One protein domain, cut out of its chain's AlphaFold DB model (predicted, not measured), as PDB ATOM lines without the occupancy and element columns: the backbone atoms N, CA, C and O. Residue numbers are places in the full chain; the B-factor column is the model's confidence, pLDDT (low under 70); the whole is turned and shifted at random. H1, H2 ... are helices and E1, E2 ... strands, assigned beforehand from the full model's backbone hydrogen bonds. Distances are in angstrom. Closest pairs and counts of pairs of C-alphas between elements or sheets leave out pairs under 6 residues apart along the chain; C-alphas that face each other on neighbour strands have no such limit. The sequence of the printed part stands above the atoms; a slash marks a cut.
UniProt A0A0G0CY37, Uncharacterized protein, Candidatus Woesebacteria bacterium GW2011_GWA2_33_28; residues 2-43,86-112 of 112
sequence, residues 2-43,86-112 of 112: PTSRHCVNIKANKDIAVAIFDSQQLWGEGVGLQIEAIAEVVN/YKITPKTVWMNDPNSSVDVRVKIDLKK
ATOM      1  N   PRO A   2     194.812 226.959 150.925       57.84
ATOM      2  CA  PRO A   2     194.601 227.040 152.377       57.84
ATOM      3  C   PRO A   2     194.864 225.688 153.032       57.84
ATOM      4  O   PRO A   2     194.258 224.682 152.658       57.84
ATOM      5  N   THR A   3     195.768 225.686 154.001       68.25
ATOM      6  CA  THR A   3     196.322 224.502 154.668       68.25
ATOM      7  C   THR A   3     195.775 224.308 156.078       68.25
ATOM      8  O   THR A   3     196.370 223.573 156.864       68.25
ATOM      9  N   SER A   4     194.658 224.951 156.441       83.75
ATOM     10  CA  SER A   4     194.113 224.754 157.787       83.75
ATOM     11  C   SER A   4     193.782 223.279 158.008       83.75
ATOM     12  O   SER A   4     193.320 222.584 157.096       83.75
ATOM     13  N   ARG A   5     194.015 222.799 159.232       89.12
ATOM     14  CA  ARG A   5     193.831 221.388 159.594       89.12
ATOM     15  C   ARG A   5     192.434 220.885 159.234       89.12
ATOM     16  O   ARG A   5     192.300 219.820 158.646       89.12
ATOM     17  N   HIS A   6     191.406 221.700 159.472       88.50
ATOM     18  CA  HIS A   6     190.030 221.379 159.091       88.50
ATOM     19  C   HIS A   6     189.865 221.195 157.576       88.50
ATOM     20  O   HIS A   6     189.201 220.259 157.153       88.50
ATOM     21  N   CYS A   7     190.507 222.020 156.741       88.69
ATOM     22  CA  CYS A   7     190.436 221.858 155.286       88.69
ATOM     23  C   CYS A   7     191.125 220.581 154.792       88.69
ATOM     24  O   CYS A   7     190.680 220.001 153.802       88.69
ATOM     25  N   VAL A   8     192.222 220.173 155.437       90.06
ATOM     26  CA  VAL A   8     192.915 218.912 155.132       90.06
ATOM     27  C   VAL A   8     192.048 217.729 155.551       90.06
ATOM     28  O   VAL A   8     191.816 216.832 154.745       90.06
ATOM     29  N   ASN A   9     191.490 217.780 156.762       93.06
ATOM     30  CA  ASN A   9     190.632 216.727 157.295       93.06
ATOM     31  C   ASN A   9     189.361 216.557 156.458       93.06
ATOM     32  O   ASN A   9     189.078 215.441 156.049       93.06
ATOM     33  N   ILE A  10     188.662 217.647 156.114       93.19
ATOM     34  CA  ILE A  10     187.443 217.596 155.288       93.19
ATOM     35  C   ILE A  10     187.733 217.043 153.885       93.19
ATOM     36  O   ILE A  10     186.900 216.370 153.281       93.19
ATOM     37  N   LYS A  11     188.928 217.313 153.338       91.25
ATOM     38  CA  LYS A  11     189.340 216.746 152.047       91.25
ATOM     39  C   LYS A  11     189.534 215.228 152.133       91.25
ATOM     40  O   LYS A  11     189.228 214.543 151.163       91.25
ATOM     41  N   ALA A  12     190.070 214.729 153.247       94.50
ATOM     42  CA  ALA A  12     190.308 213.303 153.465       94.50
ATOM     43  C   ALA A  12     189.032 212.548 153.876       94.50
ATOM     44  O   ALA A  12     188.823 211.420 153.444       94.50
ATOM     45  N   ASN A  13     188.176 213.177 154.678       96.81
ATOM     46  CA  ASN A  13     186.906 212.641 155.136       96.81
ATOM     47  C   ASN A  13     185.851 213.754 155.155       96.81
ATOM     48  O   ASN A  13     185.988 214.738 155.878       96.81
ATOM     49  N   LYS A  14     184.791 213.581 154.364       96.62
ATOM     50  CA  LYS A  14     183.716 214.568 154.254       96.62
ATOM     51  C   LYS A  14     182.704 214.491 155.399       96.62
ATOM     52  O   LYS A  14     181.914 215.423 155.537       96.62
ATOM     53  N   ASP A  15     182.696 213.411 156.180       97.94
ATOM     54  CA  ASP A  15     181.850 213.289 157.364       97.94
ATOM     55  C   ASP A  15     182.338 214.243 158.458       97.94
ATOM     56  O   ASP A  15     183.491 214.196 158.889       97.94
ATOM     57  N   ILE A  16     181.448 215.129 158.898       97.38
ATOM     58  CA  ILE A  16     181.730 216.149 159.905       97.38
ATOM     59  C   ILE A  16     180.647 216.183 160.982       97.38
ATOM     60  O   ILE A  16     179.507 215.769 160.764       97.38
ATOM     61  N   ALA A  17     181.006 216.762 162.125       96.62
ATOM     62  CA  ALA A  17     180.073 217.169 163.163       96.62
ATOM     63  C   ALA A  17     180.161 218.687 163.372       96.62
ATOM     64  O   ALA A  17     181.256 219.255 163.386       96.62
ATOM     65  N   VAL A  18     179.014 219.345 163.529       95.44
ATOM     66  CA  VAL A  18     178.899 220.781 163.814       95.44
ATOM     67  C   VAL A  18     178.082 220.959 165.082       95.44
ATOM     68  O   VAL A  18     177.008 220.379 165.197       95.44
ATOM     69  N   ALA A  19     178.569 221.782 166.007       92.94
ATOM     70  CA  ALA A  19     177.795 222.235 167.153       92.94
ATOM     71  C   ALA A  19     177.435 223.715 166.973       92.94
ATOM     72  O   ALA A  19     178.300 224.520 166.622       92.94
ATOM     73  N   ILE A  20     176.172 224.068 167.198       91.31
ATOM     74  CA  ILE A  20     175.690 225.451 167.239       91.31
ATOM     75  C   ILE A  20     175.015 225.640 168.588       91.31
ATOM     76  O   ILE A  20     174.026 224.975 168.871       91.31
ATOM     77  N   PHE A  21     175.547 226.527 169.412       88.25
ATOM     78  CA  PHE A  21     175.020 226.829 170.737       88.25
ATOM     79  C   PHE A  21     175.306 228.292 171.069       88.25
ATOM     80  O   PHE A  21     176.176 228.914 170.447       88.25
ATOM     81  N   ASP A  22     174.575 228.837 172.034       86.00
ATOM     82  CA  ASP A  22     174.863 230.162 172.561       86.00
ATOM     83  C   ASP A  22     175.980 230.069 173.609       86.00
ATOM     84  O   ASP A  22     175.808 229.551 174.709       86.00
ATOM     85  N   SER A  23     177.162 230.567 173.246       83.88
ATOM     86  CA  SER A  23     178.340 230.555 174.114       83.88
ATOM     87  C   SER A  23     178.263 231.542 175.284       83.88
ATOM     88  O   SER A  23     179.203 231.598 176.071       83.88
ATOM     89  N   GLN A  24     177.215 232.367 175.362       87.25
ATOM     90  CA  GLN A  24     176.988 233.318 176.453       87.25
ATOM     91  C   GLN A  24     175.987 232.805 177.496       87.25
ATOM     92  O   GLN A  24     175.780 233.477 178.506       87.25
ATOM     93  N   GLN A  25     175.382 231.636 177.272       84.44
ATOM     94  CA  GLN A  25     174.465 231.024 178.232       84.44
ATOM     95  C   GLN A  25     175.169 230.661 179.541       84.44
ATOM     96  O   GLN A  25     176.352 230.302 179.562       84.44
ATOM     97  N   LEU A  26     174.417 230.736 180.642       82.25
ATOM     98  CA  LEU A  26     174.889 230.294 181.945       82.25
ATOM     99  C   LEU A  26     175.054 228.771 181.964       82.25
ATOM    100  O   LEU A  26     174.461 228.020 181.183       82.25
ATOM    101  N   TRP A  27     175.888 228.302 182.885       76.94
ATOM    102  CA  TRP A  27     176.102 226.875 183.054       76.94
ATOM    103  C   TRP A  27     174.795 226.179 183.459       76.94
ATOM    104  O   TRP A  27     174.112 226.622 184.377       76.94
ATOM    105  N   GLY A  28     174.455 225.088 182.768       72.88
ATOM    106  CA  GLY A  28     173.223 224.324 182.998       72.88
ATOM    107  C   GLY A  28     172.034 224.767 182.140       72.88
ATOM    108  O   GLY A  28     171.052 224.041 182.066       72.88
ATOM    109  N   GLU A  29     172.143 225.894 181.433       74.62
ATOM    110  CA  GLU A  29     171.090 226.431 180.550       74.62
ATOM    111  C   GLU A  29     171.402 226.230 179.059       74.62
ATOM    112  O   GLU A  29     170.686 226.722 178.186       74.62
ATOM    113  N   GLY A  30     172.503 225.532 178.765       71.62
ATOM    114  CA  GLY A  30     173.017 225.348 177.416       71.62
ATOM    115  C   GLY A  30     172.019 224.620 176.521       71.62
ATOM    116  O   GLY A  30     171.804 223.420 176.682       71.62
ATOM    117  N   VAL A  31     171.468 225.329 175.535       80.75
ATOM    118  CA  VAL A  31     170.663 224.738 174.463       80.75
ATOM    119  C   VAL A  31     171.463 224.818 173.175       80.75
ATOM    120  O   VAL A  31     171.887 225.888 172.735       80.75
ATOM    121  N   GLY A  32     171.681 223.661 172.559       87.44
ATOM    122  CA  GLY A  32     172.507 223.539 171.376       87.44
ATOM    123  C   GLY A  32     171.986 222.517 170.380       87.44
ATOM    124  O   GLY A  32     171.242 221.589 170.689       87.44
ATOM    125  N   LEU A  33     172.432 222.706 169.147       91.94
ATOM    126  CA  LEU A  33     172.268 221.783 168.041       91.94
ATOM    127  C   LEU A  33     173.591 221.063 167.822       91.94
ATOM    128  O   LEU A  33     174.629 221.706 167.677       91.94
ATOM    129  N   GLN A  34     173.542 219.743 167.713       95.06
ATOM    130  CA  GLN A  34     174.627 218.942 167.162       95.06
ATOM    131  C   GLN A  34     174.172 218.357 165.828       95.06
ATOM    132  O   GLN A  34     173.122 217.733 165.727       95.06
ATOM    133  N   ILE A  35     174.972 218.554 164.791       96.81
ATOM    134  CA  ILE A  35     174.641 218.196 163.417       96.81
ATOM    135  C   ILE A  35     175.728 217.271 162.892       96.81
ATOM    136  O   ILE A  35     176.875 217.684 162.752       96.81
ATOM    137  N   GLU A  36     175.363 216.043 162.554       97.25
ATOM    138  CA  GLU A  36     176.185 215.159 161.728       97.25
ATOM    139  C   GLU A  36     175.879 215.463 160.264       97.25
ATOM    140  O   GLU A  36     174.711 215.499 159.867       97.25
ATOM    141  N   ALA A  37     176.900 215.700 159.447       97.69
ATOM    142  CA  ALA A  37     176.713 216.150 158.072       97.69
ATOM    143  C   ALA A  37     177.823 215.675 157.133       97.69
ATOM    144  O   ALA A  37     178.905 215.282 157.560       97.69
ATOM    145  N   ILE A  38     177.557 215.782 155.831       97.75
ATOM    146  CA  ILE A  38     178.593 215.769 154.791       97.75
ATOM    147  C   ILE A  38     178.982 217.202 154.454       97.75
ATOM    148  O   ILE A  38     178.107 218.012 154.147       97.75
ATOM    149  N   ALA A  39     180.279 217.500 154.451       96.56
ATOM    150  CA  ALA A  39     180.824 218.762 153.970       96.56
ATOM    151  C   ALA A  39     181.347 218.651 152.534       96.56
ATOM    152  O   ALA A  39     182.143 217.771 152.202       96.56
ATOM    153  N   GLU A  40     180.966 219.607 151.692       93.25
ATOM    154  CA  GLU A  40     181.415 219.687 150.304       93.25
ATOM    155  C   GLU A  40     181.887 221.093 149.965       93.25
ATOM    156  O   GLU A  40     181.276 222.087 150.359       93.25
ATOM    157  N   VAL A  41     182.993 221.182 149.225       89.25
ATOM    158  CA  VAL A  41     183.503 222.468 148.745       89.25
ATOM    159  C   VAL A  41     182.516 223.032 147.733       89.25
ATOM    160  O   VAL A  41     182.142 222.361 146.771       89.25
ATOM    161  N   VAL A  42     182.114 224.280 147.940       87.00
ATOM    162  CA  VAL A  42     181.227 224.979 147.018       87.00
ATOM    163  C   VAL A  42     181.992 225.349 145.746       87.00
ATOM    164  O   VAL A  42     183.146 225.774 145.798       87.00
ATOM    165  N   ASN A  43     181.351 225.198 144.587       82.81
ATOM    166  CA  ASN A  43     181.932 225.619 143.313       82.81
ATOM    167  C   ASN A  43     182.125 227.154 143.263       82.81
ATOM    168  O   ASN A  43     181.552 227.910 144.052       82.81
ATOM    169  N   TYR A  86     182.357 225.845 152.415       88.69
ATOM    170  CA  TYR A  86     181.758 224.520 152.460       88.69
ATOM    171  C   TYR A  86     180.243 224.632 152.581       88.69
ATOM    172  O   TYR A  86     179.728 225.443 153.350       88.69
ATOM    173  N   LYS A  87     179.539 223.787 151.835       91.88
ATOM    174  CA  LYS A  87     178.141 223.461 152.082       91.88
ATOM    175  C   LYS A  87     178.119 222.220 152.963       91.88
ATOM    176  O   LYS A  87     178.827 221.258 152.672       91.88
ATOM    177  N   ILE A  88     177.306 222.248 154.011       94.62
ATOM    178  CA  ILE A  88     177.041 221.069 154.833       94.62
ATOM    179  C   ILE A  88     175.651 220.538 154.486       94.62
ATOM    180  O   ILE A  88     174.704 221.316 154.357       94.62
ATOM    181  N   THR A  89     175.537 219.227 154.312       95.38
ATOM    182  CA  THR A  89     174.266 218.526 154.112       95.38
ATOM    183  C   THR A  89     174.006 217.679 155.358       95.38
ATOM    184  O   THR A  89     174.712 216.681 155.544       95.38
ATOM    185  N   PRO A  90     173.065 218.075 156.236       96.12
ATOM    186  CA  PRO A  90     172.760 217.333 157.458       96.12
ATOM    187  C   PRO A  90     172.301 215.898 157.168       96.12
ATOM    188  O   PRO A  90     171.450 215.679 156.309       96.12
ATOM    189  N   LYS A  91     172.852 214.929 157.905       95.06
ATOM    190  CA  LYS A  91     172.386 213.533 157.982       95.06
ATOM    191  C   LYS A  91     171.508 213.317 159.211       95.06
ATOM    192  O   LYS A  91     170.436 212.724 159.119       95.06
ATOM    193  N   THR A  92     171.979 213.823 160.346       95.81
ATOM    194  CA  THR A  92     171.305 213.733 161.637       95.81
ATOM    195  C   THR A  92     171.442 215.069 162.343       95.81
ATOM    196  O   THR A  92     172.528 215.646 162.379       95.81
ATOM    197  N   VAL A  93     170.345 215.555 162.915       96.00
ATOM    198  CA  VAL A  93     170.361 216.696 163.829       96.00
ATOM    199  C   VAL A  93     169.901 216.211 165.192       96.00
ATOM    200  O   VAL A  93     168.925 215.475 165.304       96.00
ATOM    201  N   TRP A  94     170.628 216.633 166.210       94.75
ATOM    202  CA  TRP A  94     170.369 216.384 167.612       94.75
ATOM    203  C   TRP A  94     170.171 217.726 168.305       94.75
ATOM    204  O   TRP A  94     170.882 218.687 168.007       94.75
ATOM    205  N   MET A  95     169.238 217.783 169.243       93.00
ATOM    206  CA  MET A  95     169.007 218.953 170.086       93.00
ATOM    207  C   MET A  95     168.771 218.492 171.517       93.00
ATOM    208  O   MET A  95     168.319 217.364 171.718       93.00
ATOM    209  N   ASN A  96     169.078 219.332 172.502       90.56
ATOM    210  CA  ASN A  96     168.711 219.050 173.888       90.56
ATOM    211  C   ASN A  96     167.192 218.818 174.000       90.56
ATOM    212  O   ASN A  96     166.407 219.524 173.362       90.56
ATOM    213  N   ASP A  97     166.790 217.819 174.783       88.69
ATOM    214  CA  ASP A  97     165.386 217.545 175.077       88.69
ATOM    215  C   ASP A  97     164.843 218.620 176.028       88.69
ATOM    216  O   ASP A  97     165.294 218.688 177.175       88.69
ATOM    217  N   PRO A  98     163.871 219.448 175.602       83.88
ATOM    218  CA  PRO A  98     163.325 220.499 176.455       83.88
ATOM    219  C   PRO A  98     162.540 219.957 177.661       83.88
ATOM    220  O   PRO A  98     162.255 220.721 178.578       83.88
ATOM    221  N   ASN A  99     162.172 218.671 177.667       87.06
ATOM    222  CA  ASN A  99     161.411 218.044 178.751       87.06
ATOM    223  C   ASN A  99     162.292 217.238 179.716       87.06
ATOM    224  O   ASN A  99     161.781 216.651 180.670       87.06
ATOM    225  N   SER A 100     163.601 217.178 179.467       84.50
ATOM    226  CA  SER A 100     164.547 216.453 180.307       84.50
ATOM    227  C   SER A 100     165.174 217.385 181.343       84.50
ATOM    228  O   SER A 100     165.578 218.501 181.032       84.50
ATOM    229  N   SER A 101     165.316 216.905 182.580       82.75
ATOM    230  CA  SER A 101     166.049 217.596 183.654       82.75
ATOM    231  C   SER A 101     167.564 217.357 183.613       82.75
ATOM    232  O   SER A 101     168.304 217.887 184.439       82.75
ATOM    233  N   VAL A 102     168.029 216.541 182.667       82.19
ATOM    234  CA  VAL A 102     169.435 216.181 182.442       82.19
ATOM    235  C   VAL A 102     169.807 216.400 180.972       82.19
ATOM    236  O   VAL A 102     168.920 216.445 180.118       82.19
ATOM    237  N   ASP A 103     171.105 216.508 180.660       81.44
ATOM    238  CA  ASP A 103     171.598 216.699 179.281       81.44
ATOM    239  C   ASP A 103     171.359 215.445 178.422       81.44
ATOM    240  O   ASP A 103     172.220 214.579 178.262       81.44
ATOM    241  N   VAL A 104     170.143 215.345 177.891       88.12
ATOM    242  CA  VAL A 104     169.702 214.326 176.942       88.12
ATOM    243  C   VAL A 104     169.471 215.003 175.608       88.12
ATOM    244  O   VAL A 104     168.888 216.084 175.534       88.12
ATOM    245  N   ARG A 105     169.918 214.349 174.535       90.12
ATOM    246  CA  ARG A 105     169.704 214.824 173.170       90.12
ATOM    247  C   ARG A 105     168.696 213.949 172.454       90.12
ATOM    248  O   ARG A 105     168.827 212.728 172.427       90.12
ATOM    249  N   VAL A 106     167.733 214.595 171.814       93.44
ATOM    250  CA  VAL A 106     166.736 213.956 170.960       93.44
ATOM    251  C   VAL A 106     167.074 214.191 169.496       93.44
ATOM    252  O   VAL A 106     167.545 215.261 169.100       93.44
ATOM    253  N   LYS A 107     166.849 213.159 168.681       94.44
ATOM    254  CA  LYS A 107     167.013 213.242 167.230       94.44
ATOM    255  C   LYS A 107     165.862 214.044 166.633       94.44
ATOM    256  O   LYS A 107     164.699 213.748 166.888       94.44
ATOM    257  N   ILE A 108     166.195 215.012 165.790       91.75
ATOM    258  CA  ILE A 108     165.232 215.831 165.058       91.75
ATOM    259  C   ILE A 108     164.921 215.179 163.713       91.75
ATOM    260  O   ILE A 108     165.826 214.760 162.984       91.75
ATOM    261  N   ASP A 109     163.633 215.105 163.382       88.38
ATOM    262  CA  ASP A 109     163.178 214.661 162.069       88.38
ATOM    263  C   ASP A 109     163.293 215.804 161.052       88.38
ATOM    264  O   ASP A 109     162.676 216.858 161.200       88.38
ATOM    265  N   LEU A 110     164.102 215.584 160.017       81.44
ATOM    266  CA  LEU A 110     164.374 216.553 158.953       81.44
ATOM    267  C   LEU A 110     163.395 216.446 157.772       81.44
ATOM    268  O   LEU A 110     163.559 217.176 156.799       81.44
ATOM    269  N   LYS A 111     162.427 215.520 157.811       77.94
ATOM    270  CA  LYS A 111     161.500 215.245 156.697       77.94
ATOM    271  C   LYS A 111     160.156 215.982 156.780       77.94
ATOM    272  O   LYS A 111     159.274 215.672 155.980       77.94
ATOM    273  N   LYS A 112     159.981 216.900 157.732       49.50
ATOM    274  CA  LYS A 112     158.760 217.710 157.849       49.50
ATOM    275  C   LYS A 112     158.733 218.881 156.878       49.50
ATOM    276  O   LYS A 112     159.785 219.538 156.725       49.50
TER     277      LYS A 112
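AT A GLANCE: This is residues 2 to 43 and 86 to 112 of the 112 residues of an uncharacterized protein of Candidatus Woesebacteria bacterium GW2011_GWA2_33_28 (UniProt A0A0G0CY37). What is the overall picture? A long, strongly twisted antiparallel sheet, in the order E1, E2, E3, E4, has the short helix H1 over one face near one end, while the loops E1 to E2 and E3 to E4 lie at the other end. E2 and E3 bend on their way. What is it made of? The printed part has 69 residues, in the order H1, E1, E2, E3, E4, and is mostly strand. It is loose, with a radius of gyration of the C-alphas of 14.7 A and spans of 42 by 30 by 17 A.

IN THESE COORDINATES: Where are the strands? E1 is residues 15 to 21, 20.2 A long, E2 32 to 41, 25.2 A, E3 86 to 96, 25.7 A, and E4 105 to 108, 9.3 A, ending at C-alpha 108 (165.232, 215.831, 165.058). Where is the helix? H1, residues 5 to 12, spans 10.7 A from C-alpha 5 (193.831, 221.388, 159.594).

HOW THE PARTS SIT: How do the strands pair? E2 and E3 are antiparallel at 163 degrees, with N 36 and O 92 at 2.9 A; E2 bends by 65 degrees at residue 38, E3 by 76 degrees at residue 91. The hairpin E1 and E2 has N 18 and O 35 at 2.8 A, and the hairpin E3 and E4 has N 106 and O 95 at 2.8 A. The edge strands E1 and E4 are apart. Where is H1? It is on the sheet at a height of 8.9 A, only just over E2 with 3 C-alphas falling on it, and slantwise at 54 degrees on the local plane; the closest C-alphas, of Ile 10 and Ala 39, are 6.8 A apart. Each of its O i to N i+4 pairs is within hydrogen-bond range.

THE WHOLE: How far does it reach? The two C-alphas farthest apart, of Asn 43 and Ser 101, are 44.1 A apart. Is it whole? Residues 44 to 85 are not printed, with 9.2 A between C-alphas 43 and 86; of the links printed whole, none is long. Where is confidence low? Residues 2, 3 and 112 are under 70.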